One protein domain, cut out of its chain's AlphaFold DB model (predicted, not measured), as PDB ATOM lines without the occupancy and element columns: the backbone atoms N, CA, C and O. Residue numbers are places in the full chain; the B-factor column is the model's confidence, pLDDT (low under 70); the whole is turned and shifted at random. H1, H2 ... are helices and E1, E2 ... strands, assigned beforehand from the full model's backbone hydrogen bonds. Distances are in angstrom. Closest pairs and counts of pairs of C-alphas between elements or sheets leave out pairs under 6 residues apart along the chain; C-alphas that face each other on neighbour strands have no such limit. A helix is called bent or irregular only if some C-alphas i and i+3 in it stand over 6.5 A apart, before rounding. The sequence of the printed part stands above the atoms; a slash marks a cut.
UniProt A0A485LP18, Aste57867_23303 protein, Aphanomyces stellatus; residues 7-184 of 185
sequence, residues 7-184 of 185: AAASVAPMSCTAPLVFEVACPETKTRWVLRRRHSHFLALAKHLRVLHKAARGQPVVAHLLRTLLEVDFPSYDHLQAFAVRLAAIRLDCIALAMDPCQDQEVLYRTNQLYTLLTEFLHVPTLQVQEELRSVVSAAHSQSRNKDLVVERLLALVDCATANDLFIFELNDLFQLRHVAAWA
ATOM      1  N   ALA A   7      43.875  17.745 -20.759       62.84
ATOM      2  CA  ALA A   7      45.023  17.545 -21.632       62.84
ATOM      3  C   ALA A   7      46.291  17.635 -20.796       62.84
ATOM      4  O   ALA A   7      46.428  18.562 -19.999       62.84
ATOM      5  N   ALA A   8      47.208  16.695 -20.994       61.28
ATOM      6  CA  ALA A   8      48.559  16.749 -20.459       61.28
ATOM      7  C   ALA A   8      49.526  17.084 -21.599       61.28
ATOM      8  O   ALA A   8      49.380  16.634 -22.735       61.28
ATOM      9  N   ALA A   9      50.504  17.926 -21.308       53.31
ATOM     10  CA  ALA A   9      51.433  18.463 -22.285       53.31
ATOM     11  C   ALA A   9      52.841  17.916 -22.051       53.31
ATOM     12  O   ALA A   9      53.292  17.850 -20.909       53.31
ATOM     13  N   SER A  10      53.556  17.582 -23.129       46.38
ATOM     14  CA  SER A  10      54.976  17.221 -23.072       46.38
ATOM     15  C   SER A  10      55.818  18.305 -23.758       46.38
ATOM     16  O   SER A  10      55.530  18.686 -24.888       46.38
ATOM     17  N   VAL A  11      56.800  18.817 -23.003       53.03
ATOM     18  CA  VAL A  11      57.825  19.854 -23.263       53.03
ATOM     19  C   VAL A  11      57.849  20.485 -24.669       53.03
ATOM     20  O   VAL A  11      58.129  19.828 -25.670       53.03
ATOM     21  N   ALA A  12      57.666  21.811 -24.721       52.94
ATOM     22  CA  ALA A  12      57.686  22.599 -25.952       52.94
ATOM     23  C   ALA A  12      59.113  23.011 -26.384       52.94
ATOM     24  O   ALA A  12      59.818  23.673 -25.619       52.94
ATOM     25  N   PRO A  13      59.537  22.728 -27.628       52.38
ATOM     26  CA  PRO A  13      60.659  23.424 -28.254       52.38
ATOM     27  C   PRO A  13      60.232  24.837 -28.699       52.38
ATOM     28  O   PRO A  13      59.223  25.006 -29.379       52.38
ATOM     29  N   MET A  14      61.021  25.862 -28.354       55.78
ATOM     30  CA  MET A  14      60.758  27.294 -28.630       55.78
ATOM     31  C   MET A  14      60.837  27.712 -30.118       55.78
ATOM     32  O   MET A  14      60.927  28.900 -30.424       55.78
ATOM     33  N   SER A  15      60.803  26.780 -31.074       59.66
ATOM     34  CA  SER A  15      60.835  27.102 -32.506       59.66
ATOM     35  C   SER A  15      59.438  27.022 -33.130       59.66
ATOM     36  O   SER A  15      58.743  26.014 -33.040       59.66
ATOM     37  N   CYS A  16      59.035  28.099 -33.814       62.94
ATOM     38  CA  CYS A  16      57.700  28.296 -34.410       62.94
ATOM     39  C   CYS A  16      57.324  27.259 -35.501       62.94
ATOM     40  O   CYS A  16      56.198  27.223 -35.995       62.94
ATOM     41  N   THR A  17      58.263  26.393 -35.882       74.56
ATOM     42  CA  THR A  17      58.128  25.374 -36.931       74.56
ATOM     43  C   THR A  17      57.885  23.959 -36.407       74.56
ATOM     44  O   THR A  17      57.405  23.112 -37.170       74.56
ATOM     45  N   ALA A  18      58.185  23.678 -35.138       85.62
ATOM     46  CA  ALA A  18      58.034  22.338 -34.583       85.62
ATOM     47  C   ALA A  18      56.552  21.994 -34.308       85.62
ATOM     48  O   ALA A  18      55.765  22.866 -33.928       85.62
ATOM     49  N   PRO A  19      56.128  20.732 -34.510       90.75
ATOM     50  CA  PRO A  19      54.806  20.290 -34.084       90.75
ATOM     51  C   PRO A  19      54.728  20.246 -32.553       90.75
ATOM     52  O   PRO A  19      55.588  19.666 -31.896       90.75
ATOM     53  N   LEU A  20      53.666  20.825 -32.002       91.50
ATOM     54  CA  LEU A  20      53.293  20.697 -30.598       91.50
ATOM     55  C   LEU A  20      52.602  19.347 -30.388       91.50
ATOM     56  O   LEU A  20      51.850  18.892 -31.261       91.50
ATOM     57  N   VAL A  21      52.860  18.718 -29.242       94.12
ATOM     58  CA  VAL A  21      52.331  17.399 -28.890       94.12
ATOM     59  C   VAL A  21      51.528  17.507 -27.598       94.12
ATOM     60  O   VAL A  21      52.076  17.825 -26.545       94.12
ATOM     61  N   PHE A  22      50.235  17.213 -27.683       92.81
ATOM     62  CA  PHE A  22      49.326  17.180 -26.540       92.81
ATOM     63  C   PHE A  22      48.803  15.757 -26.351       92.81
ATOM     64  O   PHE A  22      48.408  15.115 -27.320       92.81
ATOM     65  N   GLU A  23      48.771  15.261 -25.120       94.75
ATOM     66  CA  GLU A  23      47.975  14.090 -24.758       94.75
ATOM     67  C   GLU A  23      46.584  14.584 -24.366       94.75
ATOM     68  O   GLU A  23      46.440  15.379 -23.439       94.75
ATOM     69  N   VAL A  24      45.563  14.148 -25.096       94.06
ATOM     70  CA  VAL A  24      44.164  14.459 -24.803       94.06
ATOM     71  C   VAL A  24      43.555  13.246 -24.122       94.06
ATOM     72  O   VAL A  24      43.625  12.140 -24.658       94.06
ATOM     73  N   ALA A  25      42.960  13.455 -22.953       92.75
ATOM     74  CA  ALA A  25      42.270  12.429 -22.192       92.75
ATOM     75  C   ALA A  25      40.831  12.871 -21.911       92.75
ATOM     76  O   ALA A  25      40.589  13.954 -21.372       92.75
ATOM     77  N   CYS A  26      39.875  12.011 -22.251       91.25
ATOM     78  CA  CYS A  26      38.488  12.138 -21.843       91.25
ATOM     79  C   CYS A  26      38.192  11.087 -20.756       91.25
ATOM     80  O   CYS A  26      38.057   9.901 -21.059       91.25
ATOM     81  N   PRO A  27      38.105  11.490 -19.476       89.44
ATOM     82  CA  PRO A  27      37.791  10.585 -18.372       89.44
ATOM     83  C   PRO A  27      36.403   9.949 -18.487       89.44
ATOM     84  O   PRO A  27      36.231   8.799 -18.097       89.44
ATOM     85  N   GLU A  28      35.429  10.683 -19.034       84.75
ATOM     86  CA  GLU A  28      34.027  10.250 -19.150       84.75
ATOM     87  C   GLU A  28      33.889   9.014 -20.037       84.75
ATOM     88  O   GLU A  28      33.238   8.041 -19.662       84.75
ATOM     89  N   THR A  29      34.578   9.024 -21.173       86.56
ATOM     90  CA  THR A  29      34.584   7.928 -22.146       86.56
ATOM     91  C   THR A  29      35.778   6.996 -21.968       86.56
ATOM     92  O   THR A  29      35.920   6.026 -22.706       86.56
ATOM     93  N   LYS A  30      36.657   7.280 -20.996       91.19
ATOM     94  CA  LYS A  30      37.922   6.567 -20.753       91.19
ATOM     95  C   LYS A  30      38.823   6.501 -21.996       91.19
ATOM     96  O   LYS A  30      39.653   5.596 -22.107       91.19
ATOM     97  N   THR A  31      38.702   7.459 -22.917       91.00
ATOM     98  CA  THR A  31      39.535   7.531 -24.120       91.00
ATOM     99  C   THR A  31      40.726   8.458 -23.918       91.00
ATOM    100  O   THR A  31      40.663   9.468 -23.217       91.00
ATOM    101  N   ARG A  32      41.851   8.113 -24.552       94.69
ATOM    102  CA  ARG A  32      43.023   8.988 -24.652       94.69
ATOM    103  C   ARG A  32      43.708   8.846 -26.002       94.69
ATOM    104  O   ARG A  32      43.722   7.756 -26.583       94.69
ATOM    105  N   TRP A  33      44.279   9.937 -26.496       95.69
ATOM    106  CA  TRP A  33      45.048   9.955 -27.737       95.69
ATOM    107  C   TRP A  33      46.057  11.108 -27.756       95.69
ATOM    108  O   TRP A  33      46.027  12.006 -26.916       95.69
ATOM    109  N   VAL A  34      46.976  11.074 -28.722       95.50
ATOM    110  CA  VAL A  34      48.019  12.094 -28.881       95.50
ATOM    111  C   VAL A  34      47.688  12.995 -30.069       95.50
ATOM    112  O   VAL A  34      47.624  12.539 -31.208       95.50
ATOM    113  N   LEU A  35      47.544  14.291 -29.811       95.62
ATOM    114  CA  LEU A  35      47.361  15.335 -30.811       95.62
ATOM    115  C   LEU A  35      48.712  15.937 -31.201       95.62
ATOM    116  O   LEU A  35      49.423  16.488 -30.364       95.62
ATOM    117  N   ARG A  36      49.044  15.894 -32.496       95.81
ATOM    118  CA  ARG A  36      50.245  16.537 -33.055       95.81
ATOM    119  C   ARG A  36      49.855  17.642 -34.030       95.81
ATOM    120  O   ARG A  36      49.343  17.361 -35.120       95.81
ATOM    121  N   ARG A  37      50.078  18.903 -33.650       94.94
ATOM    122  CA  ARG A  37      49.666  20.084 -34.430       94.94
ATOM    123  C   ARG A  37      50.646  21.238 -34.295       94.94
ATOM    124  O   ARG A  37      51.248  21.438 -33.252       94.94
ATOM    125  N   ARG A  38      50.784  22.033 -35.355       93.50
ATOM    126  CA  ARG A  38      51.557  23.283 -35.329       93.50
ATOM    127  C   ARG A  38      50.670  24.443 -34.882       93.50
ATOM    128  O   ARG A  38      49.466  24.416 -35.130       93.50
ATOM    129  N   HIS A  39      51.270  25.493 -34.321       91.69
ATOM    130  CA  HIS A  39      50.563  26.719 -33.920       91.69
ATOM    131  C   HIS A  39      49.696  27.302 -35.055       91.69
ATOM    132  O   HIS A  39      48.544  27.679 -34.851       91.69
ATOM    133  N   SER A  40      50.220  27.326 -36.284       92.81
ATOM    134  CA  SER A  40      49.494  27.828 -37.458       92.81
ATOM    135  C   SER A  40      48.204  27.058 -37.757       92.81
ATOM    136  O   SER A  40      47.237  27.665 -38.214       92.81
ATOM    137  N   HIS A  41      48.150  25.753 -37.461       94.75
ATOM    138  CA  HIS A  41      46.946  24.944 -37.667       94.75
ATOM    139  C   HIS A  41      45.833  25.366 -36.702       94.75
ATOM    140  O   HIS A  41      44.687  25.501 -37.121       94.75
ATOM    141  N   PHE A  42      46.166  25.647 -35.439       94.12
ATOM    142  CA  PHE A  42      45.200  26.159 -34.463       94.12
ATOM    143  C   PHE A  42      44.641  27.520 -34.876       94.12
ATOM    144  O   PHE A  42      43.430  27.725 -34.834       94.12
ATOM    145  N   LEU A  43      45.497  28.429 -35.355       92.31
ATOM    146  CA  LEU A  43      45.050  29.728 -35.863       92.31
ATOM    147  C   LEU A  43      44.120  29.588 -37.076       92.31
ATOM    148  O   LEU A  43      43.122  30.305 -37.166       92.31
ATOM    149  N   ALA A  44      44.443  28.688 -38.009       94.50
ATOM    150  CA  ALA A  44      43.611  28.419 -39.178       94.50
ATOM    151  C   ALA A  44      42.238  27.867 -38.769       94.50
ATOM    152  O   ALA A  44      41.214  28.394 -39.209       94.50
ATOM    153  N   LEU A  45      42.208  26.888 -37.858       95.94
ATOM    154  CA  LEU A  45      40.962  26.348 -37.323       95.94
ATOM    155  C   LEU A  45      40.148  27.427 -36.603       95.94
ATOM    156  O   LEU A  45      38.963  27.577 -36.877       95.94
ATOM    157  N   ALA A  46      40.764  28.229 -35.734       94.50
ATOM    158  CA  ALA A  46      40.064  29.291 -35.017       94.50
ATOM    159  C   ALA A  46      39.443  30.327 -35.969       94.50
ATOM    160  O   ALA A  46      38.334  30.805 -35.738       94.50
ATOM    161  N   LYS A  47      40.124  30.669 -37.072       94.50
ATOM    162  CA  LYS A  47      39.539  31.508 -38.132       94.50
ATOM    163  C   LYS A  47      38.329  30.832 -38.779       94.50
ATOM    164  O   LYS A  47      37.303  31.488 -38.934       94.50
ATOM    165  N   HIS A  48      38.424  29.542 -39.098       95.44
ATOM    166  CA  HIS A  48      37.318  28.779 -39.676       95.44
ATOM    167  C   HIS A  48      36.111  28.717 -38.719       95.44
ATOM    168  O   HIS A  48      34.996  29.063 -39.103       95.44
ATOM    169  N   LEU A  49      36.336  28.411 -37.441       95.44
ATOM    170  CA  LEU A  49      35.291  28.370 -36.412       95.44
ATOM    171  C   LEU A  49      34.597  29.728 -36.220       95.44
ATOM    172  O   LEU A  49      33.385  29.772 -36.020       95.44
ATOM    173  N   ARG A  50      35.317  30.853 -36.352       95.06
ATOM    174  CA  ARG A  50      34.702  32.197 -36.343       95.06
ATOM    175  C   ARG A  50      33.750  32.411 -37.519       95.06
ATOM    176  O   ARG A  50      32.726  33.069 -37.348       95.06
ATOM    177  N   VAL A  51      34.085  31.894 -38.702       95.31
ATOM    178  CA  VAL A  51      33.203  31.956 -39.881       95.31
ATOM    179  C   VAL A  51      31.961  31.097 -39.648       95.31
ATOM    180  O   VAL A  51      30.849  31.594 -39.824       95.31
ATOM    181  N   LEU A  52      32.134  29.866 -39.156       94.38
ATOM    182  CA  LEU A  52      31.020  28.974 -38.819       94.38
ATOM    183  C   LEU A  52      30.097  29.580 -37.757       94.38
ATOM    184  O   LEU A  52      28.886  29.573 -37.933       94.38
ATOM    185  N   HIS A  53      30.643  30.200 -36.708       95.19
ATOM    186  CA  HIS A  53      29.844  30.866 -35.677       95.19
ATOM    187  C   HIS A  53      29.015  32.031 -36.233       95.19
ATOM    188  O   HIS A  53      27.867  32.225 -35.839       95.19
ATOM    189  N   LYS A  54      29.564  32.806 -37.179       95.06
ATOM    190  CA  LYS A  54      28.799  33.862 -37.861       95.06
ATOM    191  C   LYS A  54      27.657  33.284 -38.699       95.06
ATOM    192  O   LYS A  54      26.581  33.875 -38.708       95.06
ATOM    193  N   ALA A  55      27.883  32.156 -39.371       93.00
ATOM    194  CA  ALA A  55      26.859  31.465 -40.151       93.00
ATOM    195  C   ALA A  55      25.784  30.810 -39.262       93.00
ATOM    196  O   ALA A  55      24.613  30.799 -39.624       93.00
ATOM    197  N   ALA A  56      26.157  30.340 -38.070       93.56
ATOM    198  CA  ALA A  56      25.270  29.683 -37.111       93.56
ATOM    199  C   ALA A  56      24.394  30.649 -36.287       93.56
ATOM    200  O   ALA A  56      23.730  30.220 -35.350       93.56
ATOM    201  N   ARG A  57      24.349  31.953 -36.601       90.88
ATOM    202  CA  ARG A  57      23.564  32.944 -35.830       90.88
ATOM    203  C   ARG A  57      22.063  32.645 -35.764       90.88
ATOM    204  O   ARG A  57      21.424  33.053 -34.801       90.88
ATOM    205  N   GLY A  58      21.516  31.947 -36.759       92.56
ATOM    206  CA  GLY A  58      20.122  31.485 -36.749       92.56
ATOM    207  C   GLY A  58      19.869  30.270 -35.847       92.56
ATOM    208  O   GLY A  58      18.721  29.914 -35.622       92.56
ATOM    209  N   GLN A  59      20.922  29.640 -35.320       94.00
ATOM    210  CA  GLN A  59      20.862  28.385 -34.572       94.00
ATOM    211  C   GLN A  59      21.529  28.581 -33.204       94.00
ATOM    212  O   GLN A  59      22.743  28.385 -33.060       94.00
ATOM    213  N   PRO A  60      20.764  28.973 -32.171       93.19
ATOM    214  CA  PRO A  60      21.330  29.392 -30.892       93.19
ATOM    215  C   PRO A  60      22.146  28.289 -30.209       93.19
ATOM    216  O   PRO A  60      23.141  28.594 -29.559       93.19
ATOM    217  N   VAL A  61      21.776  27.019 -30.401       92.06
ATOM    218  CA  VAL A  61      22.486  25.859 -29.840       92.06
ATOM    219  C   VAL A  61      23.912  25.757 -30.398       92.06
ATOM    220  O   VAL A  61      24.878  25.747 -29.637       92.06
ATOM    221  N   VAL A  62      24.064  25.770 -31.726       93.44
ATOM    222  CA  VAL A  62      25.377  25.674 -32.393       93.44
ATOM    223  C   VAL A  62      26.214  26.926 -32.127       93.44
ATOM    224  O   VAL A  62      27.412  26.836 -31.849       93.44
ATOM    225  N   ALA A  63      25.587  28.106 -32.157       94.56
ATOM    226  CA  ALA A  63      26.256  29.353 -31.808       94.56
ATOM    227  C   ALA A  63      26.787  29.327 -30.365       94.56
ATOM    228  O   ALA A  63      27.917  29.748 -30.118       94.56
ATOM    229  N   HIS A  64      26.011  28.785 -29.421       92.94
ATOM    230  CA  HIS A  64      26.415  28.667 -28.024       92.94
ATOM    231  C   HIS A  64      27.648  27.774 -27.847       92.94
ATOM    232  O   HIS A  64      28.580  28.188 -27.155       92.94
ATOM    233  N   LEU A  65      27.689  26.609 -28.507       92.25
ATOM    234  CA  LEU A  65      28.860  25.724 -28.488       92.25
ATOM    235  C   LEU A  65      30.115  26.459 -28.959       92.25
ATOM    236  O   LEU A  65      31.131  26.505 -28.263       92.25
ATOM    237  N   LEU A  66      30.021  27.098 -30.126       93.94
ATOM    238  CA  LEU A  66      31.150  27.777 -30.754       93.94
ATOM    239  C   LEU A  66      31.618  29.004 -29.969       93.94
ATOM    240  O   LEU A  66      32.816  29.277 -29.946       93.94
ATOM    241  N   ARG A  67      30.713  29.727 -29.299       92.44
ATOM    242  CA  ARG A  67      31.048  30.931 -28.521       92.44
ATOM    243  C   ARG A  67      32.166  30.671 -27.512       92.44
ATOM    244  O   ARG A  67      33.096  31.465 -27.427       92.44
ATOM    245  N   THR A  68      32.123  29.531 -26.827       87.00
ATOM    246  CA  THR A  68      33.118  29.165 -25.803       87.00
ATOM    247  C   THR A  68      34.536  28.963 -26.361       87.00
ATOM    248  O   THR A  68      35.508  29.044 -25.608       87.00
ATOM    249  N   LEU A  69      34.684  28.733 -27.672       88.06
ATOM    250  CA  LEU A  69      35.980  28.629 -28.354       88.06
ATOM    251  C   LEU A  69      36.520  29.980 -28.810       88.06
ATOM    252  O   LEU A  69      37.727  30.133 -28.977       88.06
ATOM    253  N   LEU A  70      35.636  30.948 -29.061       88.50
ATOM    254  CA  LEU A  70      36.019  32.220 -29.667       88.50
ATOM    255  C   LEU A  70      36.591  33.226 -28.673       88.50
ATOM    256  O   LEU A  70      37.226  34.186 -29.101       88.50
ATOM    257  N   GLU A  71      36.380  32.993 -27.381       84.56
ATOM    258  CA  GLU A  71      36.874  33.828 -26.280       84.56
ATOM    259  C   GLU A  71      38.354  33.567 -25.945       84.56
ATOM    260  O   GLU A  71      38.925  34.262 -25.111       84.56
ATOM    261  N   VAL A  72      38.990  32.571 -26.575       78.62
ATOM    262  CA  VAL A  72      40.389  32.217 -26.309       78.62
ATOM    263  C   VAL A  72      41.313  32.951 -27.281       78.62
ATOM    264  O   VAL A  72      41.322  32.677 -28.484       78.62
ATOM    265  N   ASP A  73      42.130  33.853 -26.746       80.94
ATOM    266  CA  ASP A  73      43.282  34.406 -27.456       80.94
ATOM    267  C   ASP A  73      44.464  33.424 -27.402       80.94
ATOM    268  O   ASP A  73      44.616  32.671 -26.441       80.94
ATOM    269  N   PHE A  74      45.323  33.419 -28.432       78.69
ATOM    270  CA  PHE A  74      46.440  32.463 -28.576       78.69
ATOM    271  C   PHE A  74      47.839  33.076 -28.351       78.69
ATOM    272  O   PHE A  74      48.658  33.043 -29.271       78.69
ATOM    273  N   PRO A  75      48.171  33.654 -27.184       70.56
ATOM    274  CA  PRO A  75      49.508  34.198 -26.963       70.56
ATOM    275  C   PRO A  75      50.522  33.152 -26.468       70.56
ATOM    276  O   PRO A  75      51.722  33.397 -26.563       70.56
ATOM    277  N   SER A  76      50.087  32.004 -25.929       86.06
ATOM    278  CA  SER A  76      50.995  31.022 -25.315       86.06
ATOM    279  C   SER A  76      50.583  29.562 -25.529       86.06
ATOM    280  O   SER A  76      49.476  29.255 -25.976       86.06
ATOM    281  N   TYR A  77      51.496  28.654 -25.178       85.56
ATOM    282  CA  TYR A  77      51.293  27.208 -25.212       85.56
ATOM    283  C   TYR A  77      50.091  26.751 -24.368       85.56
ATOM    284  O   TYR A  77      49.269  25.971 -24.848       85.56
ATOM    285  N   ASP A  78      49.935  27.293 -23.157       88.62
ATOM    286  CA  ASP A  78      48.836  26.933 -22.248       88.62
ATOM    287  C   ASP A  78      47.465  27.264 -22.851       88.62
ATOM    288  O   ASP A  78      46.510  26.498 -22.707       88.62
ATOM    289  N   HIS A  79      47.373  28.361 -23.611       90.25
ATOM    290  CA  HIS A  79      46.151  28.719 -24.332       90.25
ATOM    291  C   HIS A  79      45.822  27.710 -25.438       90.25
ATOM    292  O   HIS A  79      44.655  27.373 -25.628       90.25
ATOM    293  N   LEU A  80      46.827  27.178 -26.143       91.44
ATOM    294  CA  LEU A  80      46.619  26.133 -27.152       91.44
ATOM    295  C   LEU A  80      46.183  24.810 -26.526       91.44
ATOM    296  O   LEU A  80      45.302  24.146 -27.070       91.44
ATOM    297  N   GLN A  81      46.761  24.445 -25.382       91.62
ATOM    298  CA  GLN A  81      46.349  23.267 -24.623       91.62
ATOM    299  C   GLN A  81      44.897  23.403 -24.153       91.62
ATOM    300  O   GLN A  81      44.084  22.516 -24.409       91.62
ATOM    301  N   ALA A  82      44.543  24.537 -23.540       91.19
ATOM    302  CA  ALA A  82      43.174  24.823 -23.118       91.19
ATOM    303  C   ALA A  82      42.198  24.830 -24.304       91.19
ATOM    304  O   ALA A  82      41.086  24.314 -24.205       91.19
ATOM    305  N   PHE A  83      42.616  25.368 -25.449       93.44
ATOM    306  CA  PHE A  83      41.820  25.335 -26.668       93.44
ATOM    307  C   PHE A  83      41.615  23.901 -27.172       93.44
ATOM    308  O   PHE A  83      40.483  23.528 -27.453       93.44
ATOM    309  N   ALA A  84      42.658  23.064 -27.212       94.12
ATOM    310  CA  ALA A  84      42.546  21.655 -27.605       94.12
ATOM    311  C   ALA A  84      41.581  20.864 -26.702       94.12
ATOM    312  O   ALA A  84      40.768  20.090 -27.208       94.12
ATOM    313  N   VAL A  85      41.618  21.110 -25.388       92.75
ATOM    314  CA  VAL A  85      40.656  20.551 -24.422       92.75
ATOM    315  C   VAL A  85      39.228  20.956 -24.778       92.75
ATOM    316  O   VAL A  85      38.349  20.100 -24.865       92.75
ATOM    317  N   ARG A  86      38.988  22.246 -25.045       94.00
ATOM    318  CA  ARG A  86      37.656  22.745 -25.420       94.00
ATOM    319  C   ARG A  86      37.167  22.173 -26.751       94.00
ATOM    320  O   ARG A  86      35.988  21.856 -26.865       94.00
ATOM    321  N   LEU A  87      38.050  21.998 -27.739       95.31
ATOM    322  CA  LEU A  87      37.696  21.344 -29.007       95.31
ATOM    323  C   LEU A  87      37.229  19.904 -28.776       95.31
ATOM    324  O   LEU A  87      36.235  19.481 -29.362       95.31
ATOM    325  N   ALA A  88      37.928  19.154 -27.921       94.44
ATOM    326  CA  ALA A  88      37.521  17.798 -27.574       94.44
ATOM    327  C   ALA A  88      36.178  17.784 -26.824       94.44
ATOM    328  O   ALA A  88      35.358  16.912 -27.091       94.44
ATOM    329  N   ALA A  89      35.922  18.769 -25.956       92.50
ATOM    330  CA  ALA A  89      34.674  18.857 -25.193       92.50
ATOM    331  C   ALA A  89      33.489  19.118 -26.117       92.50
ATOM    332  O   ALA A  89      32.521  18.370 -26.108       92.50
ATOM    333  N   ILE A  90      33.629  20.090 -27.019       94.19
ATOM    334  CA  ILE A  90      32.586  20.399 -27.999       94.19
ATOM    335  C   ILE A  90      32.349  19.235 -28.953       94.19
ATOM    336  O   ILE A  90      31.216  19.024 -29.376       94.19
ATOM    337  N   ARG A  91      33.381  18.444 -29.279       94.00
ATOM    338  CA  ARG A  91      33.181  17.214 -30.055       94.00
ATOM    339  C   ARG A  91      32.221  16.262 -29.335       94.00
ATOM    340  O   ARG A  91      31.314  15.744 -29.979       94.00
ATOM    341  N   LEU A  92      32.393  16.053 -28.030       91.38
ATOM    342  CA  LEU A  92      31.485  15.215 -27.239       91.38
ATOM    343  C   LEU A  92      30.093  15.838 -27.123       91.38
ATOM    344  O   LEU A  92      29.104  15.126 -27.280       91.38
ATOM    345  N   ASP A  93      30.005  17.159 -26.951       92.06
ATOM    346  CA  ASP A  93      28.721  17.868 -26.952       92.06
ATOM    347  C   ASP A  93      27.978  17.681 -28.283       92.06
ATOM    348  O   ASP A  93      26.759  17.529 -28.291       92.06
ATOM    349  N   CYS A  94      28.691  17.631 -29.415       93.00
ATOM    350  CA  CYS A  94      28.087  17.340 -30.717       93.00
ATOM    351  C   CYS A  94      27.476  15.931 -30.765       93.00
ATOM    352  O   CYS A  94      26.378  15.766 -31.297       93.00
ATOM    353  N   ILE A  95      28.152  14.928 -30.191       90.38
ATOM    354  CA  ILE A  95      27.610  13.564 -30.079       90.38
ATOM    355  C   ILE A  95      26.369  13.575 -29.178       90.38
ATOM    356  O   ILE A  95      25.329  13.040 -29.553       90.38
ATOM    357  N   ALA A  96      26.450  14.218 -28.010       87.50
ATOM    358  CA  ALA A  96      25.339  14.295 -27.068       87.50
ATOM    359  C   ALA A  96      24.111  15.003 -27.669       87.50
ATOM    360  O   ALA A  96      22.992  14.515 -27.527       87.50
ATOM    361  N   LEU A  97      24.312  16.108 -28.396       89.06
ATOM    362  CA  LEU A  97      23.243  16.804 -29.117       89.06
ATOM    363  C   LEU A  97      22.612  15.935 -30.201       89.06
ATOM    364  O   LEU A  97      21.400  15.984 -30.390       89.06
ATOM    365  N   ALA A  98      23.403  15.125 -30.906       87.56
ATOM    366  CA  ALA A  98      22.857  14.230 -31.917       87.56
ATOM    367  C   ALA A  98      21.936  13.152 -31.323       87.56
ATOM    368  O   ALA A  98      20.995  12.712 -31.988       87.56
ATOM    369  N   MET A  99      22.168  12.777 -30.061       82.50
ATOM    370  CA  MET A  99      21.332  11.831 -29.320       82.50
ATOM    371  C   MET A  99      20.028  12.443 -28.790       82.50
ATOM    372  O   MET A  99      19.117  11.694 -28.439       82.50
ATOM    373  N   ASP A 100      19.907  13.770 -28.727       84.12
ATOM    374  CA  ASP A 100      18.705  14.434 -28.219       84.12
ATOM    375  C   ASP A 100      17.571  14.406 -29.269       84.12
ATOM    376  O   ASP A 100      17.681  15.053 -30.319       84.12
ATOM    377  N   PRO A 101      16.446  13.704 -29.000       79.00
ATOM    378  CA  PRO A 101      15.350  13.529 -29.944       79.00
ATOM    379  C   PRO A 101      14.561  14.810 -30.255       79.00
ATOM    380  O   PRO A 101      13.701  14.782 -31.138       79.00
ATOM    381  N   CYS A 102      14.827  15.918 -29.563       83.44
ATOM    382  CA  CYS A 102      14.134  17.190 -29.756       83.44
ATOM    383  C   CYS A 102      14.859  18.156 -30.705       83.44
ATOM    384  O   CYS A 102      14.326  19.223 -31.002       83.44
ATOM    385  N   GLN A 103      16.052  17.806 -31.194       86.25
ATOM    386  CA  GLN A 103      16.829  18.698 -32.060       86.25
ATOM    387  C   GLN A 103      16.288  18.746 -33.493       86.25
ATOM    388  O   GLN A 103      15.928  17.709 -34.058       86.25
ATOM    389  N   ASP A 104      16.282  19.947 -34.070       90.00
ATOM    390  CA  ASP A 104      15.896  20.226 -35.458       90.00
ATOM    391  C   ASP A 104      16.947  19.719 -36.466       90.00
ATOM    392  O   ASP A 104      18.148  19.736 -36.194       90.00
ATOM    393  N   GLN A 105      16.509  19.305 -37.656       87.12
ATOM    394  CA  GLN A 105      17.364  18.721 -38.690       87.12
ATOM    395  C   GLN A 105      18.474  19.679 -39.142       87.12
ATOM    396  O   GLN A 105      19.601  19.241 -39.390       87.12
ATOM    397  N   GLU A 106      18.201  20.986 -39.210       89.81
ATOM    398  CA  GLU A 106      19.226  21.970 -39.565       89.81
ATOM    399  C   GLU A 106      20.318  22.062 -38.486       89.81
ATOM    400  O   GLU A 106      21.512  22.085 -38.802       89.81
ATOM    401  N   VAL A 107      19.927  22.045 -37.206       90.50
ATOM    402  CA  VAL A 107      20.856  22.018 -36.063       90.50
ATOM    403  C   VAL A 107      21.717  20.760 -36.109       90.50
ATOM    404  O   VAL A 107      22.934  20.841 -35.937       90.50
ATOM    405  N   LEU A 108      21.109  19.610 -36.390       89.06
ATOM    406  CA  LEU A 108      21.797  18.326 -36.495       89.06
ATOM    407  C   LEU A 108      22.816  18.304 -37.639       89.06
ATOM    408  O   LEU A 108      23.972  17.933 -37.427       89.06
ATOM    409  N   TYR A 109      22.434  18.795 -38.821       89.38
ATOM    410  CA  TYR A 109      23.338  18.929 -39.966       89.38
ATOM    411  C   TYR A 109      24.568  19.778 -39.619       89.38
ATOM    412  O   TYR A 109      25.709  19.387 -39.870       89.38
ATOM    413  N   ARG A 110      24.353  20.931 -38.984       91.81
ATOM    414  CA  ARG A 110      25.422  21.871 -38.612       91.81
ATOM    415  C   ARG A 110      26.311  21.326 -37.502       91.81
ATOM    416  O   ARG A 110      27.529  21.494 -37.549       91.81
ATOM    417  N   THR A 111      25.712  20.621 -36.549       91.81
ATOM    418  CA  THR A 111      26.423  19.898 -35.492       91.81
ATOM    419  C   THR A 111      27.303  18.796 -36.085       91.81
ATOM    420  O   THR A 111      28.452  18.664 -35.677       91.81
ATOM    421  N   ASN A 112      26.841  18.080 -37.117       90.81
ATOM    422  CA  ASN A 112      27.657  17.081 -37.815       90.81
ATOM    423  C   ASN A 112      28.827  17.689 -38.595       90.81
ATOM    424  O   ASN A 112      29.940  17.162 -38.554       90.81
ATOM    425  N   GLN A 113      28.613  18.830 -39.255       92.56
ATOM    426  CA  GLN A 113      29.704  19.569 -39.902       92.56
ATOM    427  C   GLN A 113      30.781  19.968 -38.888       92.56
ATOM    428  O   GLN A 113      31.974  19.794 -39.143       92.56
ATOM    429  N   LEU A 114      30.363  20.478 -37.726       94.81
ATOM    430  CA  LEU A 114      31.275  20.843 -36.649       94.81
ATOM    431  C   LEU A 114      32.007  19.615 -36.099       94.81
ATOM    432  O   LEU A 114      33.230  19.637 -36.001       94.81
ATOM    433  N   TYR A 115      31.284  18.537 -35.798       94.00
ATOM    434  CA  TYR A 115      31.857  17.276 -35.337       94.00
ATOM    435  C   TYR A 115      32.937  16.758 -36.291       94.00
ATOM    436  O   TYR A 115      34.054  16.498 -35.854       94.00
ATOM    437  N   THR A 116      32.640  16.687 -37.591       92.38
ATOM    438  CA  THR A 116      33.572  16.197 -38.621       92.38
ATOM    439  C   THR A 116      34.847  17.037 -38.655       92.38
ATOM    440  O   THR A 116      35.951  16.497 -38.559       92.38
ATOM    441  N   LEU A 117      34.703  18.369 -38.685       95.44
ATOM    442  CA  LEU A 117      35.830  19.304 -38.654       95.44
ATOM    443  C   LEU A 117      36.702  19.112 -37.402       95.44
ATOM    444  O   LEU A 117      37.932  19.146 -37.482       95.44
ATOM    445  N   LEU A 118      36.077  18.931 -36.234       95.69
ATOM    446  CA  LEU A 118      36.787  18.745 -34.968       95.69
ATOM    447  C   LEU A 118      37.479  17.382 -34.894       95.69
ATOM    448  O   LEU A 118      38.624  17.322 -34.449       95.69
ATOM    449  N   THR A 119      36.832  16.307 -35.344       94.75
ATOM    450  CA  THR A 119      37.400  14.952 -35.391       94.75
ATOM    451  C   THR A 119      38.636  14.907 -36.284       94.75
ATOM    452  O   THR A 119      39.691  14.428 -35.853       94.75
ATOM    453  N   GLU A 120      38.548  15.489 -37.483       94.94
ATOM    454  CA  GLU A 120      39.677  15.604 -38.409       94.94
ATOM    455  C   GLU A 120      40.802  16.450 -37.798       94.94
ATOM    456  O   GLU A 120      41.965  16.038 -37.748       94.94
ATOM    457  N   PHE A 121      40.478  17.622 -37.244       96.31
ATOM    458  CA  PHE A 121      41.495  18.468 -36.634       96.31
ATOM    459  C   PHE A 121      42.178  17.795 -35.438       96.31
ATOM    460  O   PHE A 121      43.391  17.941 -35.281       96.31
ATOM    461  N   LEU A 122      41.441  17.057 -34.611       95.75
ATOM    462  CA  LEU A 122      41.971  16.391 -33.422       95.75
ATOM    463  C   LEU A 122      42.691  15.070 -33.734       95.75
ATOM    464  O   LEU A 122      43.320  14.525 -32.826       95.75
ATOM    465  N   HIS A 123      42.629  14.578 -34.981       95.00
ATOM    466  CA  HIS A 123      43.129  13.253 -35.376       95.00
ATOM    467  C   HIS A 123      42.714  12.169 -34.371       95.00
ATOM    468  O   HIS A 123      43.544  11.396 -33.886       95.00
ATOM    469  N   VAL A 124      41.432  12.160 -34.007       92.44
ATOM    470  CA  VAL A 124      40.900  11.154 -33.086       92.44
ATOM    471  C   VAL A 124      40.986   9.804 -33.790       92.44
ATOM    472  O   VAL A 124      40.441   9.678 -34.889       92.44
ATOM    473  N   PRO A 125      41.673   8.796 -33.232       93.12
ATOM    474  CA  PRO A 125      41.738   7.512 -33.905       93.12
ATOM    475  C   PRO A 125      40.376   6.813 -33.845       93.12
ATOM    476  O   PRO A 125      39.610   6.978 -32.894       93.12
ATOM    477  N   THR A 126      40.075   6.026 -34.874       88.06
ATOM    478  CA  THR A 126      38.751   5.425 -35.082       88.06
ATOM    479  C   THR A 126      38.261   4.607 -33.885       88.06
ATOM    480  O   THR A 126      37.099   4.709 -33.505       88.06
ATOM    481  N   LEU A 127      39.156   3.851 -33.240       88.06
ATOM    482  CA  LEU A 127      38.822   3.052 -32.056       88.06
ATOM    483  C   LEU A 127      38.329   3.923 -30.887       88.06
ATOM    484  O   LEU A 127      37.424   3.528 -30.157       88.06
ATOM    485  N   GLN A 128      38.892   5.121 -30.714       90.31
ATOM    486  CA  GLN A 128      38.457   6.070 -29.690       90.31
ATOM    487  C   GLN A 128      37.089   6.661 -30.036       90.31
ATOM    488  O   GLN A 128      36.266   6.812 -29.140       90.31
ATOM    489  N   VAL A 129      36.825   6.947 -31.314       88.88
ATOM    490  CA  VAL A 129      35.499   7.404 -31.758       88.88
ATOM    491  C   VAL A 129      34.433   6.352 -31.440       88.88
ATOM    492  O   VAL A 129      33.397   6.689 -30.871       88.88
ATOM    493  N   GLN A 130      34.701   5.075 -31.734       85.94
ATOM    494  CA  GLN A 130      33.784   3.976 -31.406       85.94
ATOM    495  C   GLN A 130      33.508   3.878 -29.904       85.94
ATOM    496  O   GLN A 130      32.356   3.749 -29.501       85.94
ATOM    497  N   GLU A 131      34.551   3.941 -29.072       88.06
ATOM    498  CA  GLU A 131      34.390   3.833 -27.621       88.06
ATOM    499  C   GLU A 131      33.613   5.022 -27.042       88.06
ATOM    500  O   GLU A 131      32.764   4.848 -26.169       88.06
ATOM    501  N   GLU A 132      33.833   6.229 -27.564       86.50
ATOM    502  CA  GLU A 132      33.062   7.412 -27.177       86.50
ATOM    503  C   GLU A 132      31.591   7.278 -27.554       86.50
ATOM    504  O   GLU A 132      30.725   7.520 -26.714       86.50
ATOM    505  N   LEU A 133      31.298   6.832 -28.779       85.12
ATOM    506  CA  LEU A 133      29.928   6.556 -29.211       85.12
ATOM    507  C   LEU A 133      29.276   5.492 -28.325       85.12
ATOM    508  O   LEU A 133      28.172   5.706 -27.826       85.12
ATOM    509  N   ARG A 134      29.970   4.380 -28.058       84.62
ATOM    510  CA  ARG A 134      29.490   3.307 -27.174       84.62
ATOM    511  C   ARG A 134      29.186   3.834 -25.772       84.62
ATOM    512  O   ARG A 134      28.136   3.513 -25.210       84.62
ATOM    513  N   SER A 135      30.073   4.660 -25.218       85.44
ATOM    514  CA  SER A 135      29.921   5.267 -23.894       85.44
ATOM    515  C   SER A 135      28.713   6.205 -23.831       85.44
ATOM    516  O   SER A 135      27.868   6.062 -22.944       85.44
ATOM    517  N   VAL A 136      28.564   7.103 -24.811       81.12
ATOM    518  CA  VAL A 136      27.439   8.048 -24.874       81.12
ATOM    519  C   VAL A 136      26.110   7.318 -25.079       81.12
ATOM    520  O   VAL A 136      25.139   7.610 -24.381       81.12
ATOM    521  N   VAL A 137      26.062   6.324 -25.970       81.19
ATOM    522  CA  VAL A 137      24.861   5.504 -26.202       81.19
ATOM    523  C   VAL A 137      24.473   4.733 -24.935       81.19
ATOM    524  O   VAL A 137      23.300   4.719 -24.560       81.19
ATOM    525  N   SER A 138      25.445   4.163 -24.219       83.38
ATOM    526  CA  SER A 138      25.206   3.469 -22.943       83.38
ATOM    527  C   SER A 138      24.707   4.415 -21.842       83.38
ATOM    528  O   SER A 138      23.815   4.061 -21.061       83.38
ATOM    529  N   ALA A 139      25.244   5.637 -21.783       82.06
ATOM    530  CA  ALA A 139      24.796   6.667 -20.849       82.06
ATOM    531  C   ALA A 139      23.359   7.122 -21.154       82.06
ATOM    532  O   ALA A 139      22.535   7.200 -20.241       82.06
ATOM    533  N   ALA A 140      23.034   7.345 -22.431       76.06
ATOM    534  CA  ALA A 140      21.685   7.684 -22.877       76.06
ATOM    535  C   ALA A 140      20.684   6.549 -22.586       76.06
ATOM    536  O   ALA A 140      19.576   6.807 -22.112       76.06
ATOM    537  N   HIS A 141      21.089   5.288 -22.778       77.38
ATOM    538  CA  HIS A 141      20.269   4.120 -22.443       77.38
ATOM    539  C   HIS A 141      19.933   4.055 -20.954       77.38
ATOM    540  O   HIS A 141      18.790   3.809 -20.587       77.38
ATOM    541  N   SER A 142      20.915   4.329 -20.094       78.50
ATOM    542  CA  SER A 142      20.728   4.309 -18.640       78.50
ATOM    543  C   SER A 142      19.755   5.392 -18.152       78.50
ATOM    544  O   SER A 142      19.146   5.244 -17.093       78.50
ATOM    545  N   GLN A 143      19.603   6.483 -18.910       73.75
ATOM    546  CA  GLN A 143      18.675   7.575 -18.603       73.75
ATOM    547  C   GLN A 143      17.261   7.328 -19.147       73.75
ATOM    548  O   GLN A 143      16.288   7.826 -18.574       73.75
ATOM    549  N   SER A 144      17.118   6.543 -20.220       70.06
ATOM    550  CA  SER A 144      15.808   6.193 -20.768       70.06
ATOM    551  C   SER A 144      15.149   5.088 -19.941       70.06
ATOM    552  O   SER A 144      15.632   3.961 -19.862       70.06
ATOM    553  N   ARG A 145      13.984   5.375 -19.343       63.75
ATOM    554  CA  ARG A 145      13.149   4.343 -18.691       63.75
ATOM    555  C   ARG A 145      12.614   3.304 -19.682       63.75
ATOM    556  O   ARG A 145      12.212   2.223 -19.255       63.75
ATOM    557  N   ASN A 146      12.600   3.631 -20.973       61.66
ATOM    558  CA  ASN A 146      12.218   2.723 -22.043       61.66
ATOM    559  C   ASN A 146      13.487   2.096 -22.623       61.66
ATOM    560  O   ASN A 146      14.346   2.795 -23.161       61.66
ATOM    561  N   LYS A 147      13.612   0.772 -22.495       59.66
ATOM    562  CA  LYS A 147      14.712  -0.014 -23.070       59.66
ATOM    563  C   LYS A 147      14.539  -0.081 -24.589       59.66
ATOM    564  O   LYS A 147      14.110  -1.095 -25.130       59.66
ATOM    565  N   ASP A 148      14.780   1.037 -25.259       63.06
ATOM    566  CA  ASP A 148      14.490   1.191 -26.677       63.06
ATOM    567  C   ASP A 148      15.417   0.295 -27.517       63.06
ATOM    568  O   ASP A 148      16.641   0.426 -27.476       63.06
ATOM    569  N   LEU A 149      14.807  -0.570 -28.342       63.81
ATOM    570  CA  LEU A 149      15.427  -1.419 -29.382       63.81
ATOM    571  C   LEU A 149      16.428  -0.674 -30.288       63.81
ATOM    572  O   LEU A 149      17.295  -1.275 -30.917       63.81
ATOM    573  N   VAL A 150      16.291   0.646 -30.367       64.81
ATOM    574  CA  VAL A 150      17.125   1.562 -31.150       64.81
ATOM    575  C   VAL A 150      18.545   1.622 -30.599       64.81
ATOM    576  O   VAL A 150      19.496   1.624 -31.372       64.81
ATOM    577  N   VAL A 151      18.696   1.619 -29.271       67.06
ATOM    578  CA  VAL A 151      20.007   1.648 -28.612       67.06
ATOM    579  C   VAL A 151      20.754   0.344 -28.882       67.06
ATOM    580  O   VAL A 151      21.923   0.386 -29.247       67.06
ATOM    581  N   GLU A 152      20.087  -0.807 -28.775       71.12
ATOM    582  CA  GLU A 152      20.735  -2.090 -29.079       71.12
ATOM    583  C   GLU A 152      21.154  -2.189 -30.545       71.12
ATOM    584  O   GLU A 152      22.257  -2.644 -30.840       71.12
ATOM    585  N   ARG A 153      20.323  -1.696 -31.472       66.38
ATOM    586  CA  ARG A 153      20.698  -1.620 -32.891       66.38
ATOM    587  C   ARG A 153      21.882  -0.688 -33.125       66.38
ATOM    588  O   ARG A 153      22.746  -1.022 -33.928       66.38
ATOM    589  N   LEU A 154      21.942   0.442 -32.425       68.75
ATOM    590  CA  LEU A 154      23.072   1.367 -32.496       68.75
ATOM    591  C   LEU A 154      24.362   0.738 -31.976       68.75
ATOM    592  O   LEU A 154      25.388   0.840 -32.638       68.75
ATOM    593  N   LEU A 155      24.310   0.050 -30.836       71.94
ATOM    594  CA  LEU A 155      25.467  -0.660 -30.291       71.94
ATOM    595  C   LEU A 155      25.940  -1.763 -31.244       71.94
ATOM    596  O   LEU A 155      27.122  -1.813 -31.567       71.94
ATOM    597  N   ALA A 156      25.018  -2.568 -31.779       74.62
ATOM    598  CA  ALA A 156      25.350  -3.606 -32.752       74.62
ATOM    599  C   ALA A 156      25.991  -3.026 -34.023       74.62
ATOM    600  O   ALA A 156      26.940  -3.595 -34.554       74.62
ATOM    601  N   LEU A 157      25.506  -1.879 -34.501       70.12
ATOM    602  CA  LEU A 157      26.076  -1.180 -35.649       70.12
ATOM    603  C   LEU A 157      27.481  -0.635 -35.364       70.12
ATOM    604  O   LEU A 157      28.373  -0.817 -36.190       70.12
ATOM    605  N   VAL A 158      27.699  -0.039 -34.189       71.38
ATOM    606  CA  VAL A 158      29.025   0.427 -33.747       71.38
ATOM    607  C   VAL A 158      30.017  -0.735 -33.640       71.38
ATOM    608  O   VAL A 158      31.175  -0.583 -34.032       71.38
ATOM    609  N   ASP A 159      29.568  -1.894 -33.152       75.19
ATOM    610  CA  ASP A 159      30.392  -3.098 -33.003       75.19
ATOM    611  C   ASP A 159      30.714  -3.772 -34.348       75.19
ATOM    612  O   ASP A 159      31.773  -4.385 -34.494       75.19
ATOM    613  N   CYS A 160      29.824  -3.654 -35.338       67.69
ATOM    614  CA  CYS A 160      29.991  -4.255 -36.666       67.69
ATOM    615  C   CYS A 160      30.761  -3.363 -37.653       67.69
ATOM    616  O   CYS A 160      31.249  -3.862 -38.668       67.69
ATOM    617  N   ALA A 161      30.860  -2.059 -37.390       64.75
ATOM    618  CA  ALA A 161      31.542  -1.128 -38.274       64.75
ATOM    619  C   ALA A 161      33.061  -1.385 -38.292       64.75
ATOM    620  O   ALA A 161      33.732  -1.375 -37.256       64.75
ATOM    621  N   THR A 162      33.623  -1.615 -39.482       61.88
ATOM    622  CA  THR A 162      35.071  -1.791 -39.652       61.88
ATOM    623  C   THR A 162      35.797  -0.443 -39.642       61.88
ATOM    624  O   THR A 162      35.200   0.604 -39.889       61.88
ATOM    625  N   ALA A 163      37.115  -0.444 -39.407       54.31
ATOM    626  CA  ALA A 163      37.916   0.785 -39.354       54.31
ATOM    627  C   ALA A 163      37.818   1.664 -40.623       54.31
ATOM    628  O   ALA A 163      38.022   2.875 -40.528       54.31
ATOM    629  N   ASN A 164      37.486   1.072 -41.778       49.34
ATOM    630  CA  ASN A 164      37.284   1.791 -43.040       49.34
ATOM    631  C   ASN A 164      35.845   2.305 -43.217       49.34
ATOM    632  O   ASN A 164      35.661   3.349 -43.835       49.34
ATOM    633  N   ASP A 165      34.846   1.631 -42.641       50.03
ATOM    634  CA  ASP A 165      33.437   2.047 -42.718       50.03
ATOM    635  C   ASP A 165      33.105   3.155 -41.709       50.03
ATOM    636  O   ASP A 165      32.174   3.929 -41.901       50.03
ATOM    637  N   LEU A 166      33.897   3.295 -40.643       50.75
ATOM    638  CA  LEU A 166      33.668   4.308 -39.610       50.75
ATOM    639  C   LEU A 166      34.015   5.739 -40.003       50.75
ATOM    640  O   LEU A 166      33.516   6.665 -39.374       50.75
ATOM    641  N   PHE A 167      34.813   5.938 -41.054       47.50
ATOM    642  CA  PHE A 167      34.911   7.263 -41.670       47.50
ATOM    643  C   PHE A 167      33.572   7.701 -42.289       47.50
ATOM    644  O   PHE A 167      33.380   8.893 -42.511       47.50
ATOM    645  N   ILE A 168      32.662   6.748 -42.541       46.81
ATOM    646  CA  ILE A 168      31.319   6.949 -43.100       46.81
ATOM    647  C   ILE A 168      30.228   6.845 -42.018       46.81
ATOM    648  O   ILE A 168      29.112   7.276 -42.283       46.81
ATOM    649  N   PHE A 169      30.543   6.407 -40.785       50.69
ATOM    650  CA  PHE A 169      29.685   6.648 -39.612       50.69
ATOM    651  C   PHE A 169      29.714   8.141 -39.251       50.69
ATOM    652  O   PHE A 169      30.223   8.583 -38.221       50.69
ATOM    653  N   GLU A 170      29.178   8.953 -40.153       60.91
ATOM    654  CA  GLU A 170      28.784  10.317 -39.882       60.91
ATOM    655  C   GLU A 170      27.685  10.279 -38.809       60.91
ATOM    656  O   GLU A 170      26.898   9.332 -38.737       60.91
ATOM    657  N   LEU A 171      27.530  11.345 -38.015       61.69
ATOM    658  CA  LEU A 171      26.346  11.478 -37.147       61.69
ATOM    659  C   LEU A 171      25.038  11.353 -37.955       61.69
ATOM    660  O   LEU A 171      23.986  11.100 -37.379       61.69
ATOM    661  N   ASN A 172      25.103  11.467 -39.287       57.19
ATOM    662  CA  ASN A 172      24.045  11.076 -40.209       57.19
ATOM    663  C   ASN A 172      23.480   9.676 -39.970       57.19
ATOM    664  O   ASN A 172      22.263   9.548 -39.989       57.19
ATOM    665  N   ASP A 173      24.282   8.650 -39.693       67.25
ATOM    666  CA  ASP A 173      23.736   7.308 -39.449       67.25
ATOM    667  C   ASP A 173      22.954   7.260 -38.131       67.25
ATOM    668  O   ASP A 173      21.867   6.681 -38.057       67.25
ATOM    669  N   LEU A 174      23.437   7.980 -37.113       65.62
ATOM    670  CA  LEU A 174      22.692   8.232 -35.877       65.62
ATOM    671  C   LEU A 174      21.385   8.997 -36.155       65.62
ATOM    672  O   LEU A 174      20.340   8.649 -35.596       65.62
ATOM    673  N   PHE A 175      21.402   9.982 -37.059       63.50
ATOM    674  CA  PHE A 175      20.204  10.716 -37.480       63.50
ATOM    675  C   PHE A 175      19.202   9.835 -38.220       63.50
ATOM    676  O   PHE A 175      18.009   9.892 -37.916       63.50
ATOM    677  N   GLN A 176      19.662   8.989 -39.142       65.38
ATOM    678  CA  GLN A 176      18.807   8.063 -39.885       65.38
ATOM    679  C   GLN A 176      18.154   7.048 -38.944       65.38
ATOM    680  O   GLN A 176      16.947   6.812 -39.013       65.38
ATOM    681  N   LEU A 177      18.915   6.502 -37.992       63.31
ATOM    682  CA  LEU A 177      18.402   5.539 -37.017       63.31
ATOM    683  C   LEU A 177      17.387   6.162 -36.057       63.31
ATOM    684  O   LEU A 177      16.378   5.529 -35.736       63.31
ATOM    685  N   ARG A 178      17.590   7.424 -35.662       61.34
ATOM    686  CA  ARG A 178      16.582   8.190 -34.919       61.34
ATOM    687  C   ARG A 178      15.309   8.397 -35.738       61.34
ATOM    688  O   ARG A 178      14.213   8.284 -35.192       61.34
ATOM    689  N   HIS A 179      15.431   8.678 -37.032       59.62
ATOM    690  CA  HIS A 179      14.269   8.852 -37.900       59.62
ATOM    691  C   HIS A 179      13.438   7.566 -37.982       59.62
ATOM    692  O   HIS A 179      12.220   7.608 -37.828       59.62
ATOM    693  N   VAL A 180      14.093   6.410 -38.119       57.44
ATOM    694  CA  VAL A 180      13.427   5.096 -38.108       57.44
ATOM    695  C   VAL A 180      12.751   4.819 -36.759       57.44
ATOM    696  O   VAL A 180      11.639   4.296 -36.722       57.44
ATOM    697  N   ALA A 181      13.378   5.209 -35.647       56.28
ATOM    698  CA  ALA A 181      12.819   5.060 -34.304       56.28
ATOM    699  C   ALA A 181      11.553   5.895 -34.061       56.28
ATOM    700  O   ALA A 181      10.621   5.429 -33.407       56.28
ATOM    701  N   ALA A 182      11.521   7.131 -34.568       57.66
ATOM    702  CA  ALA A 182      10.398   8.046 -34.377       57.66
ATOM    703  C   ALA A 182       9.117   7.584 -35.093       57.66
ATOM    704  O   ALA A 182       8.027   7.913 -34.643       57.66
ATOM    705  N   TRP A 183       9.246   6.805 -36.173       47.47
ATOM    706  CA  TRP A 183       8.122   6.268 -36.953       47.47
ATOM    707  C   TRP A 183       7.559   4.947 -36.404       47.47
ATOM    708  O   TRP A 183       6.515   4.492 -36.861       47.47
ATOM    709  N   ALA A 184       8.248   4.315 -35.452       46.41
ATOM    710  CA  ALA A 184       7.837   3.044 -34.853       46.41
ATOM    711  C   ALA A 184       6.956   3.207 -33.593       46.41
ATOM    712  O   ALA A 184       6.671   2.212 -32.926       46.41
TER     713      ALA A 184
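AT A GLANCE: This is residues 7 to 184 of the 185 residues of the protein "Aste57867_23303 protein" of Aphanomyces stellatus (UniProt A0A485LP18). A small three-stranded sheet, E1 E2 E3, covers residues 77 to 92 of the long helix H3, which belongs to an up-and-down bundle of four helices, H1 H2 H3 H4. Near the far end of H3, the helices H5, H6 and H7 fold back and forth, with H5 and H7 packing on its last residues. Look for 178 printed residues with three named strands and then seven named helices; the sheet has the order E1 E2 E3, antiparallel throughout, and the class is mostly helix. The whole is compact, with a radius of gyration of the C-alphas of 17.1 A, yet elongated in outline, 58 by 34 by 28 A.

IN THESE COORDINATES: Find C-alpha 7 at (45.023, 17.545, -21.632), where E1, residues 7 to 9, begins. E2 is residues 20 to 26, 19.2 A long, and E3 residues 31 to 37, 19.1 A. From C-alpha 39 at (50.563, 26.719, -33.920), H1, residues 39 to 58, runs 30.9 A; it is irregular, with C-alphas 55 and 58 7.5 A apart. Then come H2, residues 60 to 70; H3, residues 77 to 99, 33.9 A; H4, residues 105 to 122, 25.3 A; H5, residues 126 to 143, 26.1 A; H6, residues 149 to 160; and H7, residues 171 to 182, ending at C-alpha 182, (10.398, 8.046, -34.377).

HOW THE PARTS SIT: Start in the sheet, a meander, each strand the antiparallel neighbour of the one before: N 8 and O 23 are 2.9 A apart between E1 and E2, and N 22 and O 35 2.9 A between E2 and E3. H3 and H5 on one face of the sheet make two layers; H3 has a height over the sheet of 8.7 A. H4 only grazes the sheet, with residues 121 to 122. H3, the hub, touches H4, closest at the C-alphas of Arg 91 and Tyr 115, 5.4 A, opposite ways at a steep tilt of 37 degrees, only just steep. H1 and H2, a helical hairpin, touch at the C-alphas of Ala 56 and Ala 63, 5.4 A. With residues 92 to 99 alone H3 touches H5, closest at the C-alphas of Ala 96 and Val 136, 6.9 A. H5 and H6 form a helical hairpin at a shallow tilt of 15 degrees, as do H6 and H7 at 29 degrees. In H3 to H7 every O i to N i+4 pair is within hydrogen-bond range; in H1 14 of 16 are, in H2 5 of 7.

THE WHOLE: The C-alphas farthest apart, Met 14 and Ala 184, are 58.5 A apart. The printed part has no cut and no long link; residues 142 to 147 stand free. Read pLDDT under 70 at residues 7 to 16, 145 to 151, 153 to 154 and 160 to 184.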